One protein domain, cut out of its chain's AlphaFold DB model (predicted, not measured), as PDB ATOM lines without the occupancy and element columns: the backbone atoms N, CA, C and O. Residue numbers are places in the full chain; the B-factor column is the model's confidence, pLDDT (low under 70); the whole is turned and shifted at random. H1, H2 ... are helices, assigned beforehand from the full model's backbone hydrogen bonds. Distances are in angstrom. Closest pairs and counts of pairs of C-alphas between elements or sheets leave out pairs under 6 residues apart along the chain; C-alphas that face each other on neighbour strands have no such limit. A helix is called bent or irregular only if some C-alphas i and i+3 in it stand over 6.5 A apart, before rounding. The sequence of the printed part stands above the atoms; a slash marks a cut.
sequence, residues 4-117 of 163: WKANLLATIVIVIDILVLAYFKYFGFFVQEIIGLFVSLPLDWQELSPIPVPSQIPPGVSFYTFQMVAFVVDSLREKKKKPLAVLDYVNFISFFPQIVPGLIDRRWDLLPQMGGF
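This is residues 4 to 117 of the 163 residues of the protein "Peptidoglycan O-acetyltransferase" of Microcystis aeruginosa NIES-2519 (UniProt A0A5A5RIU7). Two long helices, H3 and the arm H1a of the bent helix H1, lie side by side and run opposite ways, with the short helices H4, H5 and H6 gathered on the side of H3 away from H1a. At one end of the long axis H1 bends sharply into H1b, which with H2 and the loops round it makes a small, loose head; residues 33 to 38 stick out there, and residues 49 to 60 lead back to H3. The printed part has 114 residues with six named helices, H1 to H6 in chain order, and no named strand; its class is all helix. It is loose, with a radius of gyration of the C-alphas of 18.2 A, and elongated, spanning 57 by 35 by 20 A.

H1, residues 4 to 35, was assigned as one helix by its hydrogen bonds but is bent: C-alphas 25 and 28 are 7.6 A apart, and its arms H1a, residues 4 to 25, and H1b, residues 28 to 35, stand about perpendicular at 84 degrees. H1a touches H3, residues 61 to 77, at a shallow tilt of 8 degrees, opposite ways; the closest C-alphas, of Ile 14 and Val 69, are 5.6 A apart. H3 is the hub, touching three helices. With residues 64 to 68 alone it only just touches H4, residues 86 to 93, with 3 pairs of C-alphas within 8 A, at a steep tilt of 53 degrees; the closest are Tyr 64 and Ile 93, 6.7 A. With residues 63 to 64 alone it only just touches H5, residues 96 to 99, also with 3 such pairs; the closest C-alphas, of Phe 63 and Ile 99, are 6.1 A apart. H4 touches H6, residues 107 to 115, at a steep tilt of 67 degrees; the closest C-alphas, of Phe 92 and Leu 111, are 7.0 A apart. H1b and H2, residues 45 to 48, are close but not clearly touching: the closest C-alphas, of Gly 28 and Gln 46, are 8.0 A apart. Every O i to N i+4 pair is within hydrogen-bond range in H1a, H1b, H3 and H4, and 3 of 5 are in H6; H2 and H5 are too short for such a pair.

H1a begins at C-alpha 4, (196.623, 430.314, 255.103), and measures 31.4 A; H1b measures 10.4 A. H3 measures 24.6 A from C-alpha 61, (212.027, 406.260, 248.329). H4 measures 10.9 A, and H6 measures 11.7 A, ending at C-alpha 115, (218.904, 416.231, 270.788).

The C-alphas farthest apart, of Ser 40 and Gly 116, are 58.4 A apart. The printed part has no cut; the link from H2 to H3 is long. Confidence is low, under 70, at residues 79 to 83 and 99 to 103.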
ATOM      1  N   TRP A   4     196.907 430.649 256.499       80.00
ATOM      2  CA  TRP A   4     196.623 430.314 255.103       80.00
ATOM      3  C   TRP A   4     197.889 430.158 254.249       80.00
ATOM      4  O   TRP A   4     198.013 429.195 253.498       80.00
ATOM      5  N   LYS A   5     198.883 431.044 254.425       84.12
ATOM      6  CA  LYS A   5     200.171 430.947 253.711       84.12
ATOM      7  C   LYS A   5     200.952 429.693 254.114       84.12
ATOM      8  O   LYS A   5     201.610 429.092 253.275       84.12
ATOM      9  N   ALA A   6     200.884 429.307 255.391       82.56
ATOM     10  CA  ALA A   6     201.542 428.099 255.887       82.56
ATOM     11  C   ALA A   6     200.920 426.828 255.292       82.56
ATOM     12  O   ALA A   6     201.649 425.956 254.830       82.56
ATOM     13  N   ASN A   7     199.586 426.764 255.235       86.00
ATOM     14  CA  ASN A   7     198.879 425.637 254.634       86.00
ATOM     15  C   ASN A   7     199.171 425.516 253.135       86.00
ATOM     16  O   ASN A   7     199.457 424.420 252.673       86.00
ATOM     17  N   LEU A   8     199.175 426.630 252.393       90.94
ATOM     18  CA  LEU A   8     199.496 426.617 250.963       90.94
ATOM     19  C   LEU A   8     200.910 426.082 250.698       90.94
ATOM     20  O   LEU A   8     201.091 425.220 249.844       90.94
ATOM     21  N   LEU A   9     201.906 426.561 251.450       89.56
ATOM     22  CA  LEU A   9     203.285 426.088 251.314       89.56
ATOM     23  C   LEU A   9     203.409 424.598 251.634       89.56
ATOM     24  O   LEU A   9     204.049 423.870 250.888       89.56
ATOM     25  N   ALA A  10     202.770 424.138 252.707       89.88
ATOM     26  CA  ALA A  10     202.764 422.726 253.059       89.88
ATOM     27  C   ALA A  10     202.107 421.859 251.979       89.88
ATOM     28  O   ALA A  10     202.648 420.815 251.637       89.88
ATOM     29  N   THR A  11     200.982 422.297 251.407       92.00
ATOM     30  CA  THR A  11     200.344 421.591 250.291       92.00
ATOM     31  C   THR A  11     201.276 421.499 249.091       92.00
ATOM     32  O   THR A  11     201.408 420.420 248.528       92.00
ATOM     33  N   ILE A  12     201.958 422.589 248.726       93.81
ATOM     34  CA  ILE A  12     202.922 422.584 247.618       93.81
ATOM     35  C   ILE A  12     204.043 421.573 247.881       93.81
ATOM     36  O   ILE A  12     204.346 420.774 247.000       93.81
ATOM     37  N   VAL A  13     204.617 421.560 249.087       92.69
ATOM     38  CA  VAL A  13     205.684 420.611 249.453       92.69
ATOM     39  C   VAL A  13     205.188 419.167 249.383       92.69
ATOM     40  O   VAL A  13     205.810 418.350 248.721       92.69
ATOM     41  N   ILE A  14     204.028 418.868 249.974       93.75
ATOM     42  CA  ILE A  14     203.443 417.518 249.950       93.75
ATOM     43  C   ILE A  14     203.161 417.063 248.512       93.75
ATOM     44  O   ILE A  14     203.397 415.907 248.174       93.75
ATOM     45  N   VAL A  15     202.661 417.957 247.656       95.50
ATOM     46  CA  VAL A  15     202.429 417.647 246.239       95.50
ATOM     47  C   VAL A  15     203.749 417.331 245.538       95.50
ATOM     48  O   VAL A  15     203.803 416.355 244.800       95.50
ATOM     49  N   ILE A  16     204.812 418.098 245.790       94.31
ATOM     50  CA  ILE A  16     206.143 417.828 245.229       94.31
ATOM     51  C   ILE A  16     206.665 416.464 245.702       94.31
ATOM     52  O   ILE A  16     207.078 415.664 244.866       94.31
ATOM     53  N   ASP A  17     206.584 416.165 247.001       92.62
ATOM     54  CA  ASP A  17     207.011 414.882 247.577       92.62
ATOM     55  C   ASP A  17     206.279 413.705 246.902       92.62
ATOM     56  O   ASP A  17     206.895 412.742 246.438       92.62
ATOM     57  N   ILE A  18     204.952 413.807 246.767       93.38
ATOM     58  CA  ILE A  18     204.130 412.780 246.113       93.38
ATOM     59  C   ILE A  18     204.452 412.671 244.619       93.38
ATOM     60  O   ILE A  18     204.471 411.559 244.096       93.38
ATOM     61  N   LEU A  19     204.719 413.779 243.922       92.31
ATOM     62  CA  LEU A  19     205.096 413.757 242.505       92.31
ATOM     63  C   LEU A  19     206.439 413.059 242.285       92.31
ATOM     64  O   LEU A  19     206.565 412.278 241.345       92.31
ATOM     65  N   VAL A  20     207.419 413.285 243.162       89.56
ATOM     66  CA  VAL A  20     208.706 412.575 243.121       89.56
ATOM     67  C   VAL A  20     208.486 411.075 243.315       89.56
ATOM     68  O   VAL A  20     208.998 410.269 242.537       89.56
ATOM     69  N   LEU A  21     207.667 410.686 244.295       89.75
ATOM     70  CA  LEU A  21     207.312 409.284 244.508       89.75
ATOM     71  C   LEU A  21     206.570 408.681 243.305       89.75
ATOM     72  O   LEU A  21     206.874 407.561 242.896       89.75
ATOM     73  N   ALA A  22     205.621 409.420 242.728       89.19
ATOM     74  CA  ALA A  22     204.872 409.014 241.545       89.19
ATOM     75  C   ALA A  22     205.797 408.788 240.344       89.19
ATOM     76  O   ALA A  22     205.681 407.771 239.666       89.19
ATOM     77  N   TYR A  23     206.755 409.690 240.136       88.75
ATOM     78  CA  TYR A  23     207.744 409.582 239.075       88.75
ATOM     79  C   TYR A  23     208.621 408.333 239.229       88.75
ATOM     80  O   TYR A  23     208.691 407.514 238.318       88.75
ATOM     81  N   PHE A  24     209.240 408.128 240.394       86.88
ATOM     82  CA  PHE A  24     210.153 406.993 240.574       86.88
ATOM     83  C   PHE A  24     209.455 405.635 240.589       86.88
ATOM     84  O   PHE A  24     210.069 404.644 240.214       86.88
ATOM     85  N   LYS A  25     208.203 405.568 241.049       84.31
ATOM     86  CA  LYS A  25     207.534 404.290 241.321       84.31
ATOM     87  C   LYS A  25     206.459 403.913 240.309       84.31
ATOM     88  O   LYS A  25     206.236 402.732 240.084       84.31
ATOM     89  N   TYR A  26     205.773 404.896 239.733       84.94
ATOM     90  CA  TYR A  26     204.563 404.663 238.943       84.94
ATOM     91  C   TYR A  26     204.644 405.213 237.520       84.94
ATOM     92  O   TYR A  26     203.740 404.941 236.736       84.94
ATOM     93  N   PHE A  27     205.698 405.954 237.155       86.00
ATOM     94  CA  PHE A  27     205.804 406.552 235.821       86.00
ATOM     95  C   PHE A  27     205.759 405.504 234.708       86.00
ATOM     96  O   PHE A  27     204.964 405.638 233.780       86.00
ATOM     97  N   GLY A  28     206.544 404.429 234.842       82.56
ATOM     98  CA  GLY A  28     206.585 403.354 233.852       82.56
ATOM     99  C   GLY A  28     205.223 402.690 233.640       82.56
ATOM    100  O   GLY A  28     204.720 402.630 232.519       82.56
ATOM    101  N   PHE A  29     204.591 402.297 234.748       83.50
ATOM    102  CA  PHE A  29     203.246 401.724 234.774       83.50
ATOM    103  C   PHE A  29     202.196 402.666 234.168       83.50
ATOM    104  O   PHE A  29     201.383 402.245 233.354       83.50
ATOM    105  N   PHE A  30     202.216 403.953 234.530       84.94
ATOM    106  CA  PHE A  30     201.239 404.928 234.046       84.94
ATOM    107  C   PHE A  30     201.307 405.084 232.523       84.94
ATOM    108  O   PHE A  30     200.277 405.133 231.858       84.94
ATOM    109  N   VAL A  31     202.515 405.134 231.956       84.56
ATOM    110  CA  VAL A  31     202.684 405.230 230.504       84.56
ATOM    111  C   VAL A  31     202.196 403.951 229.821       84.56
ATOM    112  O   VAL A  31     201.378 404.036 228.909       84.56
ATOM    113  N   GLN A  32     202.623 402.775 230.282       83.69
ATOM    114  CA  GLN A  32     202.243 401.502 229.656       83.69
ATOM    115  C   GLN A  32     200.740 401.233 229.718       83.69
ATOM    116  O   GLN A  32     200.137 400.917 228.699       83.69
ATOM    117  N   GLU A  33     200.130 401.394 230.888       85.81
ATOM    118  CA  GLU A  33     198.741 400.989 231.101       85.81
ATOM    119  C   GLU A  33     197.740 402.054 230.671       85.81
ATOM    120  O   GLU A  33     196.688 401.725 230.145       85.81
ATOM    121  N   ILE A  34     198.020 403.344 230.881       84.94
ATOM    122  CA  ILE A  34     197.042 404.393 230.553       84.94
ATOM    123  C   ILE A  34     197.269 404.898 229.138       84.94
ATOM    124  O   ILE A  34     196.321 404.946 228.361       84.94
ATOM    125  N   ILE A  35     198.501 405.259 228.771       83.38
ATOM    126  CA  ILE A  35     198.775 405.768 227.419       83.38
ATOM    127  C   ILE A  35     198.705 404.624 226.401       83.38
ATOM    128  O   ILE A  35     198.161 404.826 225.315       83.38
ATOM    129  N   GLY A  36     199.147 403.418 226.775       83.56
ATOM    130  CA  GLY A  36     199.057 402.219 225.936       83.56
ATOM    131  C   GLY A  36     197.632 401.809 225.543       83.56
ATOM    132  O   GLY A  36     197.451 401.175 224.506       83.56
ATOM    133  N   LEU A  37     196.604 402.224 226.300       84.75
ATOM    134  CA  LEU A  37     195.198 402.021 225.920       84.75
ATOM    135  C   LEU A  37     194.751 402.914 224.758       84.75
ATOM    136  O   LEU A  37     193.834 402.552 224.023       84.75
ATOM    137  N   PHE A  38     195.369 404.086 224.596       87.06
ATOM    138  CA  PHE A  38     195.000 405.059 223.565       87.06
ATOM    139  C   PHE A  38     195.955 405.046 222.367       87.06
ATOM    140  O   PHE A  38     195.554 405.422 221.267       87.06
ATOM    141  N   VAL A  39     197.210 404.640 222.568       84.62
ATOM    142  CA  VAL A  39     198.269 404.667 221.553       84.62
ATOM    143  C   VAL A  39     199.107 403.396 221.651       84.62
ATOM    144  O   VAL A  39     199.562 403.032 222.729       84.62
ATOM    145  N   SER A  40     199.376 402.744 220.517       82.50
ATOM    146  CA  SER A  40     200.305 401.613 220.467       82.50
ATOM    147  C   SER A  40     201.725 402.081 220.792       82.50
ATOM    148  O   SER A  40     202.331 402.823 220.012       82.50
ATOM    149  N   LEU A  41     202.255 401.647 221.933       80.62
ATOM    150  CA  LEU A  41     203.620 401.951 222.351       80.62
ATOM    151  C   LEU A  41     204.618 401.014 221.641       80.62
ATOM    152  O   LEU A  41     204.392 399.803 221.614       80.62
ATOM    153  N   PRO A  42     205.719 401.539 221.070       81.94
ATOM    154  CA  PRO A  42     206.830 400.719 220.588       81.94
ATOM    155  C   PRO A  42     207.451 399.894 221.721       81.94
ATOM    156  O   PRO A  42     207.390 400.303 222.877       81.94
ATOM    157  N   LEU A  43     208.116 398.782 221.398       75.88
ATOM    158  CA  LEU A  43     208.820 397.964 222.399       75.88
ATOM    159  C   LEU A  43     209.889 398.775 223.163       75.88
ATOM    160  O   LEU A  43     209.989 398.643 224.378       75.88
ATOM    161  N   ASP A  44     210.564 399.710 222.484       81.19
ATOM    162  CA  ASP A  44     211.629 400.555 223.050       81.19
ATOM    163  C   ASP A  44     211.129 401.939 223.517       81.19
ATOM    164  O   ASP A  44     211.877 402.919 223.556       81.19
ATOM    165  N   TRP A  45     209.837 402.068 223.856       82.25
ATOM    166  CA  TRP A  45     209.240 403.360 224.230       82.25
ATOM    167  C   TRP A  45     209.950 404.044 225.414       82.25
ATOM    168  O   TRP A  45     209.918 405.271 225.515       82.25
ATOM    169  N   GLN A  46     210.596 403.272 226.295       80.50
ATOM    170  CA  GLN A  46     211.332 403.795 227.451       80.50
ATOM    171  C   GLN A  46     212.582 404.583 227.042       80.50
ATOM    172  O   GLN A  46     212.875 405.610 227.651       80.50
ATOM    173  N   GLU A  47     213.286 404.139 225.997       79.56
ATOM    174  CA  GLU A  47     214.487 404.806 225.477       79.56
ATOM    175  C   GLU A  47     214.135 406.003 224.586       79.56
ATOM    176  O   GLU A  47     214.871 406.985 224.520       79.56
ATOM    177  N   LEU A  48     212.980 405.931 223.920       78.88
ATOM    178  CA  LEU A  48     212.466 406.974 223.030       78.88
ATOM    179  C   LEU A  48     211.702 408.083 223.769       78.88
ATOM    180  O   LEU A  48     211.335 409.093 223.162       78.88
ATOM    181  N   SER A  49     211.427 407.901 225.062       79.31
ATOM    182  CA  SER A  49     210.683 408.869 225.859       79.31
ATOM    183  C   SER A  49     211.483 410.171 226.033       79.31
ATOM    184  O   SER A  49     212.649 410.134 226.426       79.31
ATOM    185  N   PRO A  50     210.865 411.352 225.833       81.12
ATOM    186  CA  PRO A  50     211.515 412.640 226.096       81.12
ATOM    187  C   PRO A  50     211.795 412.873 227.589       81.12
ATOM    188  O   PRO A  50     212.575 413.754 227.948       81.12
ATOM    189  N   ILE A  51     211.137 412.106 228.463       82.44
ATOM    190  CA  ILE A  51     211.340 412.115 229.911       82.44
ATOM    191  C   ILE A  51     212.048 410.807 230.286       82.44
ATOM    192  O   ILE A  51     211.514 409.745 229.946       82.44
ATOM    193  N   PRO A  52     213.189 410.846 230.999       82.94
ATOM    194  CA  PRO A  52     213.882 409.635 231.425       82.94
ATOM    195  C   PRO A  52     212.954 408.720 232.226       82.94
ATOM    196  O   PRO A  52     212.338 409.149 233.198       82.94
ATOM    197  N   VAL A  53     212.854 407.452 231.836       82.31
ATOM    198  CA  VAL A  53     212.132 406.454 232.630       82.31
ATOM    199  C   VAL A  53     213.108 405.888 233.665       82.31
ATOM    200  O   VAL A  53     214.164 405.383 233.282       82.31
ATOM    201  N   PRO A  54     212.817 405.978 234.974       78.69
ATOM    202  CA  PRO A  54     213.682 405.390 235.986       78.69
ATOM    203  C   PRO A  54     213.646 403.861 235.876       78.69
ATOM    204  O   PRO A  54     212.620 403.242 236.139       78.69
ATOM    205  N   SER A  55     214.776 403.258 235.500       72.81
ATOM    206  CA  SER A  55     214.955 401.798 235.452       72.81
ATOM    207  C   SER A  55     215.298 401.192 236.815       72.81
ATOM    208  O   SER A  55     215.142 399.996 237.021       72.81
ATOM    209  N   GLN A  56     215.769 402.015 237.756       77.88
ATOM    210  CA  GLN A  56     216.134 401.603 239.107       77.88
ATOM    211  C   GLN A  56     215.438 402.502 240.120       77.88
ATOM    212  O   GLN A  56     215.542 403.731 240.063       77.88
ATOM    213  N   ILE A  57     214.747 401.882 241.071       80.69
ATOM    214  CA  ILE A  57     214.067 402.589 242.152       80.69
ATOM    215  C   ILE A  57     215.022 402.665 243.346       80.69
ATOM    216  O   ILE A  57     215.454 401.620 243.841       80.69
ATOM    217  N   PRO A  58     215.344 403.868 243.859       80.19
ATOM    218  CA  PRO A  58     216.136 403.989 245.071       80.19
ATOM    219  C   PRO A  58     215.461 403.253 246.239       80.19
ATOM    220  O   PRO A  58     214.276 403.492 246.516       80.19
ATOM    221  N   PRO A  59     216.191 402.382 246.960       79.25
ATOM    222  CA  PRO A  59     215.630 401.695 248.108       79.25
ATOM    223  C   PRO A  59     215.204 402.728 249.154       79.25
ATOM    224  O   PRO A  59     215.949 403.648 249.491       79.25
ATOM    225  N   GLY A  60     213.975 402.595 249.650       80.19
ATOM    226  CA  GLY A  60     213.444 403.486 250.680       80.19
ATOM    227  C   GLY A  60     212.760 404.766 250.179       80.19
ATOM    228  O   GLY A  60     212.262 405.522 251.010       80.19
ATOM    229  N   VAL A  61     212.646 405.018 248.863       85.00
ATOM    230  CA  VAL A  61     212.027 406.260 248.329       85.00
ATOM    231  C   VAL A  61     210.617 406.523 248.880       85.00
ATOM    232  O   VAL A  61     210.265 407.658 249.197       85.00
ATOM    233  N   SER A  62     209.817 405.468 249.077       86.81
ATOM    234  CA  SER A  62     208.485 405.582 249.688       86.81
ATOM    235  C   SER A  62     208.566 406.046 251.146       86.81
ATOM    236  O   SER A  62     207.820 406.938 251.543       86.81
ATOM    237  N   PHE A  63     209.495 405.494 251.930       86.31
ATOM    238  CA  PHE A  63     209.661 405.841 253.341       86.31
ATOM    239  C   PHE A  63     210.139 407.282 253.515       86.31
ATOM    240  O   PHE A  63     209.518 408.024 254.274       86.31
ATOM    241  N   TYR A  64     211.142 407.715 252.743       86.44
ATOM    242  CA  TYR A  64     211.592 409.110 252.744       86.44
ATOM    243  C   TYR A  64     210.451 410.079 252.438       86.44
ATOM    244  O   TYR A  64     210.247 411.046 253.170       86.44
ATOM    245  N   THR A  65     209.675 409.787 251.391       89.81
ATOM    246  CA  THR A  65     208.546 410.631 250.983       89.81
ATOM    247  C   THR A  65     207.516 410.740 252.107       89.81
ATOM    248  O   THR A  65     207.109 411.835 252.487       89.81
ATOM    249  N   PHE A  66     207.109 409.613 252.700       88.19
ATOM    250  CA  PHE A  66     206.124 409.635 253.781       88.19
ATOM    251  C   PHE A  66     206.651 410.301 255.053       88.19
ATOM    252  O   PHE A  66     205.886 410.974 255.743       88.19
ATOM    253  N   GLN A  67     207.944 410.178 255.342       88.62
ATOM    254  CA  GLN A  67     208.582 410.851 256.467       88.62
ATOM    255  C   GLN A  67     208.645 412.375 256.268       88.62
ATOM    256  O   GLN A  67     208.351 413.125 257.202       88.62
ATOM    257  N   MET A  68     208.949 412.844 255.052       89.88
ATOM    258  CA  MET A  68     208.896 414.265 254.681       89.88
ATOM    259  C   MET A  68     207.475 414.823 254.822       89.88
ATOM    260  O   MET A  68     207.269 415.835 255.499       89.88
ATOM    261  N   VAL A  69     206.476 414.110 254.295       90.56
ATOM    262  CA  VAL A  69     205.061 414.488 254.417       90.56
ATOM    263  C   VAL A  69     204.623 414.532 255.883       90.56
ATOM    264  O   VAL A  69     204.011 415.513 256.314       90.56
ATOM    265  N   ALA A  70     204.963 413.511 256.676       88.62
ATOM    266  CA  ALA A  70     204.654 413.471 258.105       88.62
ATOM    267  C   ALA A  70     205.268 414.671 258.840       88.62
ATOM    268  O   ALA A  70     204.575 415.342 259.607       88.62
ATOM    269  N   PHE A  71     206.525 415.007 258.543       88.31
ATOM    270  CA  PHE A  71     207.200 416.164 259.122       88.31
ATOM    271  C   PHE A  71     206.481 417.483 258.803       88.31
ATOM    272  O   PHE A  71     206.291 418.315 259.698       88.31
ATOM    273  N   VAL A  72     206.057 417.678 257.549       89.69
ATOM    274  CA  VAL A  72     205.329 418.880 257.109       89.69
ATOM    275  C   VAL A  72     203.978 418.989 257.818       89.69
ATOM    276  O   VAL A  72     203.650 420.046 258.364       89.69
ATOM    277  N   VAL A  73     203.213 417.895 257.869       88.44
ATOM    278  CA  VAL A  73     201.904 417.847 258.539       88.44
ATOM    279  C   VAL A  73     202.039 418.128 260.036       88.44
ATOM    280  O   VAL A  73     201.263 418.908 260.595       88.44
ATOM    281  N   ASP A  74     203.042 417.547 260.688       86.56
ATOM    282  CA  ASP A  74     203.287 417.747 262.114       86.56
ATOM    283  C   ASP A  74     203.717 419.193 262.412       86.56
ATOM    284  O   ASP A  74     203.291 419.779 263.410       86.56
ATOM    285  N   SER A  75     204.462 419.821 261.496       83.50
ATOM    286  CA  SER A  75     204.825 421.242 261.569       83.50
ATOM    287  C   SER A  75     203.617 422.181 261.503       83.50
ATOM    288  O   SER A  75     203.605 423.225 262.156       83.50
ATOM    289  N   LEU A  76     202.581 421.813 260.741       82.50
ATOM    290  CA  LEU A  76     201.330 422.575 260.678       82.50
ATOM    291  C   LEU A  76     200.460 422.396 261.926       82.50
ATOM    292  O   LEU A  76     199.795 423.342 262.352       82.50
ATOM    293  N   ARG A  77     200.435 421.186 262.496       80.75
ATOM    294  CA  ARG A  77     199.625 420.864 263.682       80.75
ATOM    295  C   ARG A  77     200.203 421.446 264.971       80.75
ATOM    296  O   ARG A  77     199.458 421.677 265.926       80.75
ATOM    297  N   GLU A  78     201.509 421.689 265.025       71.25
ATOM    298  CA  GLU A  78     202.164 422.191 266.227       71.25
ATOM    299  C   GLU A  78     201.740 423.627 266.587       71.25
ATOM    300  O   GLU A  78     202.068 424.612 265.923       71.25
ATOM    301  N   LYS A  79     201.064 423.760 267.736       59.91
ATOM    302  CA  LYS A  79     200.724 425.061 268.337       59.91
ATOM    303  C   LYS A  79     201.945 425.780 268.928       59.91
ATOM    304  O   LYS A  79     201.937 427.004 269.034       59.91
ATOM    305  N   LYS A  80     202.995 425.042 269.312       58.25
ATOM    306  CA  LYS A  80     204.261 425.585 269.832       58.25
ATOM    307  C   LYS A  80     205.358 425.401 268.793       58.25
ATOM    308  O   LYS A  80     206.011 424.369 268.766       58.25
ATOM    309  N   LYS A  81     205.563 426.424 267.968       62.09
ATOM    310  CA  LYS A  81     206.609 426.461 266.942       62.09
ATOM    311  C   LYS A  81     207.979 426.517 267.611       62.09
ATOM    312  O   LYS A  81     208.485 427.606 267.876       62.09
ATOM    313  N   LYS A  82     208.571 425.364 267.921       65.62
ATOM    314  CA  LYS A  82     210.004 425.343 268.214       65.62
ATOM    315  C   LYS A  82     210.742 425.711 266.921       65.62
ATOM    316  O   LYS A  82     210.391 425.169 265.870       65.62
ATOM    317  N   PRO A  83     211.703 426.648 266.960       66.06
ATOM    318  CA  PRO A  83     212.570 426.869 265.817       66.06
ATOM    319  C   PRO A  83     213.328 425.566 265.557       66.06
ATOM    320  O   PRO A  83     213.950 425.023 266.467       66.06
ATOM    321  N   LEU A  84     213.207 425.045 264.341       75.12
ATOM    322  CA  LEU A  84     213.938 423.867 263.889       75.12
ATOM    323  C   LEU A  84     215.099 424.353 263.042       75.12
ATOM    324  O   LEU A  84     214.893 425.127 262.101       75.12
ATOM    325  N   ALA A  85     216.311 423.927 263.384       84.81
ATOM    326  CA  ALA A  85     217.441 424.153 262.509       84.81
ATOM    327  C   ALA A  85     217.300 423.257 261.273       84.81
ATOM    328  O   ALA A  85     216.751 422.156 261.337       84.81
ATOM    329  N   VAL A  86     217.849 423.702 260.141       86.88
ATOM    330  CA  VAL A  86     217.931 422.871 258.926       86.88
ATOM    331  C   VAL A  86     218.632 421.543 259.231       86.88
ATOM    332  O   VAL A  86     218.230 420.501 258.727       86.88
ATOM    333  N   LEU A  87     219.625 421.565 260.123       87.75
ATOM    334  CA  LEU A  87     220.340 420.370 260.556       87.75
ATOM    335  C   LEU A  87     219.442 419.367 261.297       87.75
ATOM    336  O   LEU A  87     219.582 418.169 261.080       87.75
ATOM    337  N   ASP A  88     218.494 419.831 262.118       85.81
ATOM    338  CA  ASP A  88     217.550 418.949 262.822       85.81
ATOM    339  C   ASP A  88     216.632 418.226 261.832       85.81
ATOM    340  O   ASP A  88     216.340 417.042 261.990       85.81
ATOM    341  N   TYR A  89     216.210 418.932 260.779       87.62
ATOM    342  CA  TYR A  89     215.412 418.368 259.693       87.62
ATOM    343  C   TYR A  89     216.194 417.333 258.879       87.62
ATOM    344  O   TYR A  89     215.689 416.236 258.643       87.62
ATOM    345  N   VAL A  90     217.431 417.656 258.488       88.62
ATOM    346  CA  VAL A  90     218.295 416.725 257.749       88.62
ATOM    347  C   VAL A  90     218.542 415.472 258.582       88.62
ATOM    348  O   VAL A  90     218.304 414.378 258.088       88.62
ATOM    349  N   ASN A  91     218.908 415.626 259.856       87.38
ATOM    350  CA  ASN A  91     219.121 414.509 260.772       87.38
ATOM    351  C   ASN A  91     217.874 413.631 260.935       87.38
ATOM    352  O   ASN A  91     218.004 412.412 260.990       87.38
ATOM    353  N   PHE A  92     216.681 414.234 261.005       87.38
ATOM    354  CA  PHE A  92     215.419 413.501 261.089       87.38
ATOM    355  C   PHE A  92     215.200 412.628 259.849       87.38
ATOM    356  O   PHE A  92     214.973 411.432 259.985       87.38
ATOM    357  N   ILE A  93     215.311 413.201 258.648       87.00
ATOM    358  CA  ILE A  93     215.033 412.486 257.391       87.00
ATOM    359  C   ILE A  93     216.124 411.476 257.045       87.00
ATOM    360  O   ILE A  93     215.827 410.418 256.501       87.00
ATOM    361  N   SER A  94     217.386 411.777 257.342       86.31
ATOM    362  CA  SER A  94     218.512 410.896 257.028       86.31
ATOM    363  C   SER A  94     218.775 409.846 258.112       86.31
ATOM    364  O   SER A  94     219.849 409.239 258.131       86.31
ATOM    365  N   PHE A  95     217.851 409.648 259.056       85.81
ATOM    366  CA  PHE A  95     218.046 408.713 260.157       85.81
ATOM    367  C   PHE A  95     217.954 407.263 259.663       85.81
ATOM    368  O   PHE A  95     216.873 406.694 259.517       85.81
ATOM    369  N   PHE A  96     219.118 406.656 259.413       81.00
ATOM    370  CA  PHE A  96     219.260 405.335 258.787       81.00
ATOM    371  C   PHE A  96     218.342 404.231 259.343       81.00
ATOM    372  O   PHE A  96     217.749 403.518 258.531       81.00
ATOM    373  N   PRO A  97     218.144 404.092 260.672       77.06
ATOM    374  CA  PRO A  97     217.253 403.063 261.213       77.06
ATOM    375  C   PRO A  97     215.811 403.127 260.687       77.06
ATOM    376  O   PRO A  97     215.119 402.112 260.711       77.06
ATOM    377  N   GLN A  98     215.357 404.287 260.202       73.31
ATOM    378  CA  GLN A  98     214.003 404.475 259.677       73.31
ATOM    379  C   GLN A  98     213.890 404.285 258.152       73.31
ATOM    380  O   GLN A  98     212.788 404.131 257.636       73.31
ATOM    381  N   ILE A  99     215.005 404.244 257.419       66.81
ATOM    382  CA  ILE A  99     215.009 404.388 255.952       66.81
ATOM    383  C   ILE A  99     214.632 403.102 255.193       66.81
ATOM    384  O   ILE A  99     214.082 403.178 254.094       66.81
ATOM    385  N   VAL A 100     214.930 401.917 255.737       60.47
ATOM    386  CA  VAL A 100     214.907 400.664 254.953       60.47
ATOM    387  C   VAL A 100     213.607 399.855 255.147       60.47
ATOM    388  O   VAL A 100     213.046 399.400 254.152       60.47
ATOM    389  N   PRO A 101     213.080 399.698 256.378       56.84
ATOM    390  CA  PRO A 101     211.660 399.368 256.580       56.84
ATOM    391  C   PRO A 101     211.069 400.026 257.849       56.84
ATOM    392  O   PRO A 101     210.311 399.406 258.597       56.84
ATOM    393  N   GLY A 102     211.482 401.256 258.155       58.09
ATOM    394  CA  GLY A 102     211.201 401.889 259.438       58.09
ATOM    395  C   GLY A 102     209.734 402.223 259.674       58.09
ATOM    396  O   GLY A 102     209.024 402.694 258.784       58.09
ATOM    397  N   LEU A 103     209.308 402.047 260.925       63.47
ATOM    398  CA  LEU A 103     208.138 402.729 261.470       63.47
ATOM    399  C   LEU A 103     208.236 404.227 261.141       63.47
ATOM    400  O   LEU A 103     209.286 404.842 261.342       63.47
ATOM    401  N   ILE A 104     207.144 404.808 260.641       74.38
ATOM    402  CA  ILE A 104     207.068 406.249 260.383       74.38
ATOM    403  C   ILE A 104     206.927 406.942 261.737       74.38
ATOM    404  O   ILE A 104     205.824 407.095 262.269       74.38
ATOM    405  N   ASP A 105     208.066 407.316 262.306       76.94
ATOM    406  CA  ASP A 105     208.126 407.992 263.591       76.94
ATOM    407  C   ASP A 105     207.706 409.449 263.478       76.94
ATOM    408  O   ASP A 105     207.858 410.131 262.459       76.94
ATOM    409  N   ARG A 106     207.177 409.946 264.586       82.00
ATOM    410  CA  ARG A 106     206.694 411.311 264.680       82.00
ATOM    411  C   ARG A 106     207.809 412.227 265.142       82.00
ATOM    412  O   ARG A 106     208.594 411.891 266.030       82.00
ATOM    413  N   ARG A 107     207.853 413.440 264.585       82.25
ATOM    414  CA  ARG A 107     208.941 414.386 264.882       82.25
ATOM    415  C   ARG A 107     209.053 414.718 266.374       82.25
ATOM    416  O   ARG A 107     210.147 414.983 266.860       82.25
ATOM    417  N   TRP A 108     207.929 414.718 267.097       79.31
ATOM    418  CA  TRP A 108     207.888 415.051 268.522       79.31
ATOM    419  C   TRP A 108     208.465 413.950 269.410       79.31
ATOM    420  O   TRP A 108     208.915 414.260 270.509       79.31
ATOM    421  N   ASP A 109     208.479 412.704 268.940       83.00
ATOM    422  CA  ASP A 109     209.070 411.584 269.663       83.00
ATOM    423  C   ASP A 109     210.565 411.491 269.351       83.00
ATOM    424  O   ASP A 109     211.380 411.381 270.268       83.00
ATOM    425  N   LEU A 110     210.944 411.614 268.073       84.75
ATOM    426  CA  LEU A 110     212.322 411.383 267.634       84.75
ATOM    427  C   LEU A 110     213.263 412.562 267.920       84.75
ATOM    428  O   LEU A 110     214.355 412.364 268.450       84.75
ATOM    429  N   LEU A 111     212.864 413.801 267.611       85.19
ATOM    430  CA  LEU A 111     213.768 414.955 267.716       85.19
ATOM    431  C   LEU A 111     214.278 415.206 269.148       85.19
ATOM    432  O   LEU A 111     215.475 415.460 269.309       85.19
ATOM    433  N   PRO A 112     213.451 415.110 270.212       85.25
ATOM    434  CA  PRO A 112     213.955 415.235 271.579       85.25
ATOM    435  C   PRO A 112     214.906 414.102 271.968       85.25
ATOM    436  O   PRO A 112     215.860 414.346 272.706       85.25
ATOM    437  N   GLN A 113     214.670 412.884 271.464       84.88
ATOM    438  CA  GLN A 113     215.561 411.748 271.698       84.88
ATOM    439  C   GLN A 113     216.921 411.969 271.037       84.88
ATOM    440  O   GLN A 113     217.936 411.716 271.675       84.88
ATOM    441  N   MET A 114     216.950 412.509 269.816       83.25
ATOM    442  CA  MET A 114     218.190 412.841 269.109       83.25
ATOM    443  C   MET A 114     218.952 413.981 269.793       83.25
ATOM    444  O   MET A 114     220.143 413.851 270.059       83.25
ATOM    445  N   GLY A 115     218.271 415.079 270.136       82.31
ATOM    446  CA  GLY A 115     218.904 416.231 270.788       82.31
ATOM    447  C   GLY A 115     219.388 415.947 272.215       82.31
ATOM    448  O   GLY A 115     220.365 416.539 272.671       82.31
ATOM    449  N   GLY A 116     218.720 415.036 272.929       80.12
ATOM    450  CA  GLY A 116     219.100 414.585 274.271       80.12
ATOM    451  C   GLY A 116     219.989 413.340 274.294       80.12
ATOM    452  O   GLY A 116     220.347 412.879 275.384       80.12
ATOM    453  N   PHE A 117     220.327 412.773 273.130       80.50
ATOM    454  CA  PHE A 117     221.052 411.514 273.053       80.50
ATOM    455  C   PHE A 117     222.438 411.648 273.683       80.50
ATOM    456  O   PHE A 117     223.246 412.507 273.331       80.50
TER     457      PHE A 117